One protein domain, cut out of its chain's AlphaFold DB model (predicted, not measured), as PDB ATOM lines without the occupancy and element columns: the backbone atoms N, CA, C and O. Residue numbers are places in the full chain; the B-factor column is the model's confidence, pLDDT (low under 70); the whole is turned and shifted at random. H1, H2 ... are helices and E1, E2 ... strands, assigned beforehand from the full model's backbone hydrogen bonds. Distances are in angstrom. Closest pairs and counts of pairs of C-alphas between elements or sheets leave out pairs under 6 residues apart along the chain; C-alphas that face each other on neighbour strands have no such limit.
ATOM      1  N   ARG A   5     -24.117   3.696   6.126       65.50
ATOM      2  CA  ARG A   5     -22.890   3.501   6.909       65.50
ATOM      3  C   ARG A   5     -23.230   2.965   8.299       65.50
ATOM      4  O   ARG A   5     -24.190   3.399   8.932       65.50
ATOM      5  N   TRP A   6     -22.434   2.005   8.755       63.66
ATOM      6  CA  TRP A   6     -22.542   1.414  10.084       63.66
ATOM      7  C   TRP A   6     -21.911   2.326  11.131       63.66
ATOM      8  O   TRP A   6     -20.808   2.843  10.923       63.66
ATOM      9  N   TYR A   7     -22.571   2.489  12.275       68.19
ATOM     10  CA  TYR A   7     -21.967   3.161  13.417       68.19
ATOM     11  C   TYR A   7     -20.965   2.227  14.101       68.19
ATOM     12  O   TYR A   7     -21.306   1.487  15.021       68.19
ATOM     13  N   ALA A   8     -19.714   2.263  13.645       67.44
ATOM     14  CA  ALA A   8     -18.663   1.372  14.134       67.44
ATOM     15  C   ALA A   8     -18.461   1.453  15.660       67.44
ATOM     16  O   ALA A   8     -18.196   0.437  16.289       67.44
ATOM     17  N   TYR A   9     -18.631   2.636  16.260       71.12
ATOM     18  CA  TYR A   9     -18.381   2.859  17.686       71.12
ATOM     19  C   TYR A   9     -19.418   2.202  18.624       71.12
ATOM     20  O   TYR A   9     -19.012   1.396  19.458       71.12
ATOM     21  N   PRO A  10     -20.740   2.449  18.502       72.06
ATOM     22  CA  PRO A  10     -21.733   1.756  19.326       72.06
ATOM     23  C   PRO A  10     -21.789   0.254  19.033       72.06
ATOM     24  O   PRO A  10     -21.962  -0.523  19.964       72.06
ATOM     25  N   VAL A  11     -21.569  -0.179  17.784       77.19
ATOM     26  CA  VAL A  11     -21.480  -1.616  17.470       77.19
ATOM     27  C   VAL A  11     -20.284  -2.248  18.188       77.19
ATOM     28  O   VAL A  11     -20.446  -3.275  18.841       77.19
ATOM     29  N   ALA A  12     -19.104  -1.618  18.148       78.19
ATOM     30  CA  ALA A  12     -17.929  -2.102  18.872       78.19
ATOM     31  C   ALA A  12     -18.143  -2.105  20.395       78.19
ATOM     32  O   ALA A  12     -17.785  -3.077  21.053       78.19
ATOM     33  N   ALA A  13     -18.772  -1.066  20.952       81.19
ATOM     34  CA  ALA A  13     -19.076  -0.992  22.380       81.19
ATOM     35  C   ALA A  13     -20.025  -2.118  22.829       81.19
ATOM     36  O   ALA A  13     -19.778  -2.752  23.854       81.19
ATOM     37  N   VAL A  14     -21.068  -2.417  22.042       82.44
ATOM     38  CA  VAL A  14     -21.985  -3.536  22.321       82.44
ATOM     39  C   VAL A  14     -21.254  -4.877  22.233       82.44
ATOM     40  O   VAL A  14     -21.410  -5.706  23.126       82.44
ATOM     41  N   VAL A  15     -20.411  -5.082  21.214       83.81
ATOM     42  CA  VAL A  15     -19.624  -6.320  21.069       83.81
ATOM     43  C   VAL A  15     -18.692  -6.528  22.265       83.81
ATOM     44  O   VAL A  15     -18.682  -7.610  22.849       83.81
ATOM     45  N   VAL A  16     -17.951  -5.494  22.671       86.38
ATOM     46  CA  VAL A  16     -17.048  -5.568  23.831       86.38
ATOM     47  C   VAL A  16     -17.831  -5.838  25.118       86.38
ATOM     48  O   VAL A  16     -17.438  -6.704  25.896       86.38
ATOM     49  N   GLY A  17     -18.967  -5.163  25.322       84.06
ATOM     50  CA  GLY A  17     -19.827  -5.389  26.484       84.06
ATOM     51  C   GLY A  17     -20.336  -6.830  26.576       84.06
ATOM     52  O   GLY A  17     -20.256  -7.443  27.639       84.06
ATOM     53  N   VAL A  18     -20.791  -7.407  25.458       86.88
ATOM     54  CA  VAL A  18     -21.258  -8.803  25.410       86.88
ATOM     55  C   VAL A  18     -20.124  -9.783  25.710       86.88
ATOM     56  O   VAL A  18     -20.322 -10.712  26.492       86.88
ATOM     57  N   LEU A  19     -18.924  -9.555  25.165       85.69
ATOM     58  CA  LEU A  19     -17.761 -10.410  25.428       85.69
ATOM     59  C   LEU A  19     -17.351 -10.401  26.906       85.69
ATOM     60  O   LEU A  19     -17.033 -11.456  27.453       85.69
ATOM     61  N   ILE A  20     -17.400  -9.240  27.566       86.44
ATOM     62  CA  ILE A  20     -17.115  -9.135  29.005       86.44
ATOM     63  C   ILE A  20     -18.157  -9.917  29.809       86.44
ATOM     64  O   ILE A  20     -17.791 -10.714  30.673       86.44
ATOM     65  N   ILE A  21     -19.447  -9.742  29.503       84.75
ATOM     66  CA  ILE A  21     -20.538 -10.440  30.202       84.75
ATOM     67  C   ILE A  21     -20.407 -11.959  30.034       84.75
ATOM     68  O   ILE A  21     -20.546 -12.698  31.007       84.75
ATOM     69  N   TRP A  22     -20.098 -12.438  28.827       87.19
ATOM     70  CA  TRP A  22     -19.889 -13.865  28.573       87.19
ATOM     71  C   TRP A  22     -18.639 -14.412  29.261       87.19
ATOM     72  O   TRP A  22     -18.696 -15.504  29.825       87.19
ATOM     73  N   GLY A  23     -17.540 -13.652  29.282       82.50
ATOM     74  CA  GLY A  23     -16.317 -14.029  29.992       82.50
ATOM     75  C   GLY A  23     -16.543 -14.194  31.496       82.50
ATOM     76  O   GLY A  23     -16.155 -15.209  32.073       82.50
ATOM     77  N   VAL A  24     -17.251 -13.247  32.122       82.50
ATOM     78  CA  VAL A  24     -17.602 -13.320  33.550       82.50
ATOM     79  C   VAL A  24     -18.570 -14.474  33.824       82.50
ATOM     80  O   VAL A  24     -18.365 -15.231  34.773       82.50
ATOM     81  N   ALA A  25     -19.587 -14.663  32.976       82.12
ATOM     82  CA  ALA A  25     -20.542 -15.762  33.119       82.12
ATOM     83  C   ALA A  25     -19.888 -17.147  32.962       82.12
ATOM     84  O   ALA A  25     -20.335 -18.105  33.589       82.12
ATOM     85  N   GLY A  26     -18.840 -17.258  32.137       81.94
ATOM     86  CA  GLY A  26     -18.045 -18.475  31.984       81.94
ATOM     87  C   GLY A  26     -17.136 -18.750  33.184       81.94
ATOM     88  O   GLY A  26     -17.081 -19.881  33.656       81.94
ATOM     89  N   TYR A  27     -16.469 -17.722  33.716       84.50
ATOM     90  CA  TYR A  27     -15.577 -17.868  34.873       84.50
ATOM     91  C   TYR A  27     -16.339 -18.213  36.162       84.50
ATOM     92  O   TYR A  27     -15.926 -19.088  36.916       84.50
ATOM     93  N   ALA A  28     -17.491 -17.577  36.392       81.19
ATOM     94  CA  ALA A  28     -18.336 -17.820  37.562       81.19
ATOM     95  C   ALA A  28     -19.425 -18.887  37.312       81.19
ATOM     96  O   ALA A  28     -20.463 -18.891  37.980       81.19
ATOM     97  N   ALA A  29     -19.217 -19.793  36.349       72.38
ATOM     98  CA  ALA A  29     -20.240 -20.731  35.880       72.38
ATOM     99  C   ALA A  29     -20.763 -21.688  36.967       72.38
ATOM    100  O   ALA A  29     -21.937 -22.057  36.925       72.38
ATOM    101  N   GLU A  30     -19.920 -22.071  37.931       73.62
ATOM    102  CA  GLU A  30     -20.312 -22.932  39.057       73.62
ATOM    103  C   GLU A  30     -21.140 -22.177  40.110       73.62
ATOM    104  O   GLU A  30     -22.050 -22.754  40.698       73.62
ATOM    105  N   ALA A  31     -20.898 -20.872  40.286       77.50
ATOM    106  CA  ALA A  31     -21.638 -20.025  41.225       77.50
ATOM    107  C   ALA A  31     -22.978 -19.521  40.654       77.50
ATOM    108  O   ALA A  31     -23.939 -19.325  41.394       77.50
ATOM    109  N   LEU A  32     -23.052 -19.304  39.337       72.44
ATOM    110  CA  LEU A  32     -24.225 -18.735  38.659       72.44
ATOM    111  C   LEU A  32     -25.288 -19.779  38.281       72.44
ATOM    112  O   LEU A  32     -26.432 -19.413  38.005       72.44
ATOM    113  N   GLY A  33     -24.944 -21.070  38.254       76.81
ATOM    114  CA  GLY A  33     -25.903 -22.143  37.985       76.81
ATOM    115  C   GLY A  33     -26.719 -21.915  36.693       76.81
ATOM    116  O   GLY A  33     -26.143 -21.580  35.655       76.81
ATOM    117  N   PRO A  34     -28.061 -22.069  36.704       78.69
ATOM    118  CA  PRO A  34     -28.901 -21.932  35.506       78.69
ATOM    119  C   PRO A  34     -28.951 -20.516  34.909       78.69
ATOM    120  O   PRO A  34     -29.209 -20.372  33.712       78.69
ATOM    121  N   LEU A  35     -28.678 -19.470  35.703       77.75
ATOM    122  CA  LEU A  35     -28.736 -18.064  35.268       77.75
ATOM    123  C   LEU A  35     -27.724 -17.736  34.164       77.75
ATOM    124  O   LEU A  35     -27.945 -16.806  33.385       77.75
ATOM    125  N   ARG A  36     -26.662 -18.539  34.027       79.19
ATOM    126  CA  ARG A  36     -25.693 -18.408  32.932       79.19
ATOM    127  C   ARG A  36     -26.370 -18.452  31.562       79.19
ATOM    128  O   ARG A  36     -26.035 -17.658  30.694       79.19
ATOM    129  N   TRP A  37     -27.373 -19.310  31.375       80.00
ATOM    130  CA  TRP A  37     -28.023 -19.463  30.073       80.00
ATOM    131  C   TRP A  37     -28.804 -18.215  29.661       80.00
ATOM    132  O   TRP A  37     -28.788 -17.854  28.489       80.00
ATOM    133  N   ILE A  38     -29.402 -17.502  30.621       83.38
ATOM    134  CA  ILE A  38     -30.118 -16.244  30.366       83.38
ATOM    135  C   ILE A  38     -29.140 -15.147  29.922       83.38
ATOM    136  O   ILE A  38     -29.425 -14.421  28.972       83.38
ATOM    137  N   LEU A  39     -27.963 -15.058  30.552       81.38
ATOM    138  CA  LEU A  39     -26.926 -14.084  30.180       81.38
ATOM    139  C   LEU A  39     -26.351 -14.352  28.784       81.38
ATOM    140  O   LEU A  39     -26.110 -13.421  28.012       81.38
ATOM    141  N   TRP A  40     -26.179 -15.625  28.430       82.56
ATOM    142  CA  TRP A  40     -25.748 -16.010  27.088       82.56
ATOM    143  C   TRP A  40     -26.788 -15.614  26.036       82.56
ATOM    144  O   TRP A  40     -26.450 -14.955  25.051       82.56
ATOM    145  N   LEU A  41     -28.065 -15.912  26.288       84.75
ATOM    146  CA  LEU A  41     -29.175 -15.586  25.387       84.75
ATOM    147  C   LEU A  41     -29.378 -14.066  25.237       84.75
ATOM    148  O   LEU A  41     -29.576 -13.569  24.127       84.75
ATOM    149  N   GLY A  42     -29.232 -13.310  26.331       83.25
ATOM    150  CA  GLY A  42     -29.250 -11.844  26.318       83.25
ATOM    151  C   GLY A  42     -28.127 -11.240  25.469       83.25
ATOM    152  O   GLY A  42     -28.372 -10.313  24.696       83.25
ATOM    153  N   GLY A  43     -26.917 -11.806  25.535       80.50
ATOM    154  CA  GLY A  43     -25.790 -11.370  24.704       80.50
ATOM    155  C   GLY A  43     -26.017 -11.594  23.205       80.50
ATOM    156  O   GLY A  43     -25.718 -10.709  22.404       80.50
ATOM    157  N   VAL A  44     -26.621 -12.724  22.818       83.12
ATOM    158  CA  VAL A  44     -26.965 -12.993  21.408       83.12
ATOM    159  C   VAL A  44     -28.000 -11.985  20.898       83.12
ATOM    160  O   VAL A  44     -27.847 -11.446  19.801       83.12
ATOM    161  N   SER A  45     -29.018 -11.672  21.706       83.19
ATOM    162  CA  SER A  45     -30.040 -10.676  21.356       83.19
ATOM    163  C   SER A  45     -29.450  -9.266  21.192       83.19
ATOM    164  O   SER A  45     -29.755  -8.566  20.225       83.19
ATOM    165  N   ALA A  46     -28.525  -8.868  22.074       80.25
ATOM    166  CA  ALA A  46     -27.841  -7.576  21.984       80.25
ATOM    167  C   ALA A  46     -26.971  -7.451  20.718       80.25
ATOM    168  O   ALA A  46     -26.992  -6.412  20.053       80.25
ATOM    169  N   LEU A  47     -26.256  -8.517  20.336       80.25
ATOM    170  CA  LEU A  47     -25.481  -8.555  19.089       80.25
ATOM    171  C   LEU A  47     -26.383  -8.487  17.848       80.25
ATOM    172  O   LEU A  47     -26.060  -7.775  16.894       80.25
ATOM    173  N   ALA A  48     -27.533  -9.168  17.870       80.38
ATOM    174  CA  ALA A  48     -28.515  -9.092  16.792       80.38
ATOM    175  C   ALA A  48     -29.099  -7.674  16.651       80.38
ATOM    176  O   ALA A  48     -29.208  -7.164  15.536       80.38
ATOM    177  N   GLY A  49     -29.397  -6.993  17.764       75.56
ATOM    178  CA  GLY A  49     -29.864  -5.602  17.767       75.56
ATOM    179  C   GLY A  49     -28.826  -4.607  17.230       75.56
ATOM    180  O   GLY A  49     -29.168  -3.707  16.462       75.56
ATOM    181  N   ALA A  50     -27.541  -4.805  17.547       75.75
ATOM    182  CA  ALA A  50     -26.454  -3.981  17.014       75.75
ATOM    183  C   ALA A  50     -26.328  -4.080  15.481       75.75
ATOM    184  O   ALA A  50     -25.938  -3.107  14.831       75.75
ATOM    185  N   PHE A  51     -26.732  -5.209  14.882       70.94
ATOM    186  CA  PHE A  51     -26.733  -5.398  13.428       70.94
ATOM    187  C   PHE A  51     -27.753  -4.494  12.687       70.94
ATOM    188  O   PHE A  51     -27.658  -4.284  11.477       70.94
ATOM    189  N   PHE A  52     -28.722  -3.902  13.386       68.50
ATOM    190  CA  PHE A  52     -29.720  -3.021  12.766       68.50
ATOM    191  C   PHE A  52     -29.415  -1.520  12.919       68.50
ATOM    192  O   PHE A  52     -30.118  -0.696  12.334       68.50
ATOM    193  N   PHE A  53     -28.326  -1.136  13.604       66.38
ATOM    194  CA  PHE A  53     -27.894   0.265  13.729       66.38
ATOM    195  C   PHE A  53     -27.208   0.781  12.452       66.38
ATOM    196  O   PHE A  53     -25.982   0.781  12.302       66.38
ATOM    197  N   LYS A  54     -28.032   1.258  11.519       69.00
ATOM    198  CA  LYS A  54     -27.646   1.776  10.203       69.00
ATOM    199  C   LYS A  54     -28.143   3.218  10.030       69.00
ATOM    200  O   LYS A  54     -29.321   3.469  10.262       69.00
ATOM    201  N   ARG A  55     -27.278   4.154   9.600       67.38
ATOM    202  CA  ARG A  55     -27.685   5.528   9.224       67.38
ATOM    203  C   ARG A  55     -27.596   5.738   7.712       67.38
ATOM    204  O   ARG A  55     -26.594   5.367   7.093       67.38
ATOM    205  N   ASP A  56     -28.613   6.388   7.152       66.81
ATOM    206  CA  ASP A  56     -28.600   6.915   5.784       66.81
ATOM    207  C   ASP A  56     -27.559   8.057   5.665       66.81
ATOM    208  O   ASP A  56     -27.512   8.963   6.500       66.81
ATOM    209  N   LEU A  57     -26.688   7.995   4.651       62.38
ATOM    210  CA  LEU A  57     -25.694   9.044   4.368       62.38
ATOM    211  C   LEU A  57     -26.386  10.340   3.919       62.38
ATOM    212  O   LEU A  57     -27.335  10.308   3.134       62.38
TER     213      LEU A  57
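What this domain is: This is residues 5 to 57 of the 443 residues of an uncharacterized protein of Desulfococcus multivorans DSM 2059 (UniProt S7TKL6). Two long helices, H1 and H3, lie side by side running opposite ways, with short H2 in the turn at one end; at the other end, residues 5 to 6 pair antiparallel with residues 54 to 55 of E1. The 53 printed residues hold, in order, H1, H2, H3 and E1, and the class is mostly helix. The whole is a loose rod, with a radius of gyration of the C-alphas of 13.4 A and spans of 47 by 14 by 7 A.

How they stand to each other: H1, residues 8 to 27, touches H3, residues 35 to 50, at a shallow tilt of 11 degrees, opposite ways; their closest C-alphas, of Val 18 and Gly 43, are 5.3 A apart. H2, residues 29 to 32, is close to but not clearly touching H1; their closest C-alphas, of Ala 25 and Leu 32, are 7.3 A apart. E1, residues 54 to 56, pairs with no named strand and is apart from H1. In H1 and H3 every O i to N i+4 pair is within hydrogen-bond range; H2 is too short for such a pair.

Where its parts are: H1 spans 28.5 A from C-alpha 8 at (-18.663, 1.372, 14.134), and H3 23.2 A. H2 spans 5.3 A; E1 spans 6.8 A to C-alpha 56 at (-28.600, 6.915, 5.784).

The domain as a whole: The farthest C-alphas, of Glu 30 and Leu 57, are 47.5 A apart. The printed part has no cut, and its three links are tight. Confidence is under 70 at residues 5 to 8 and 52 to 57.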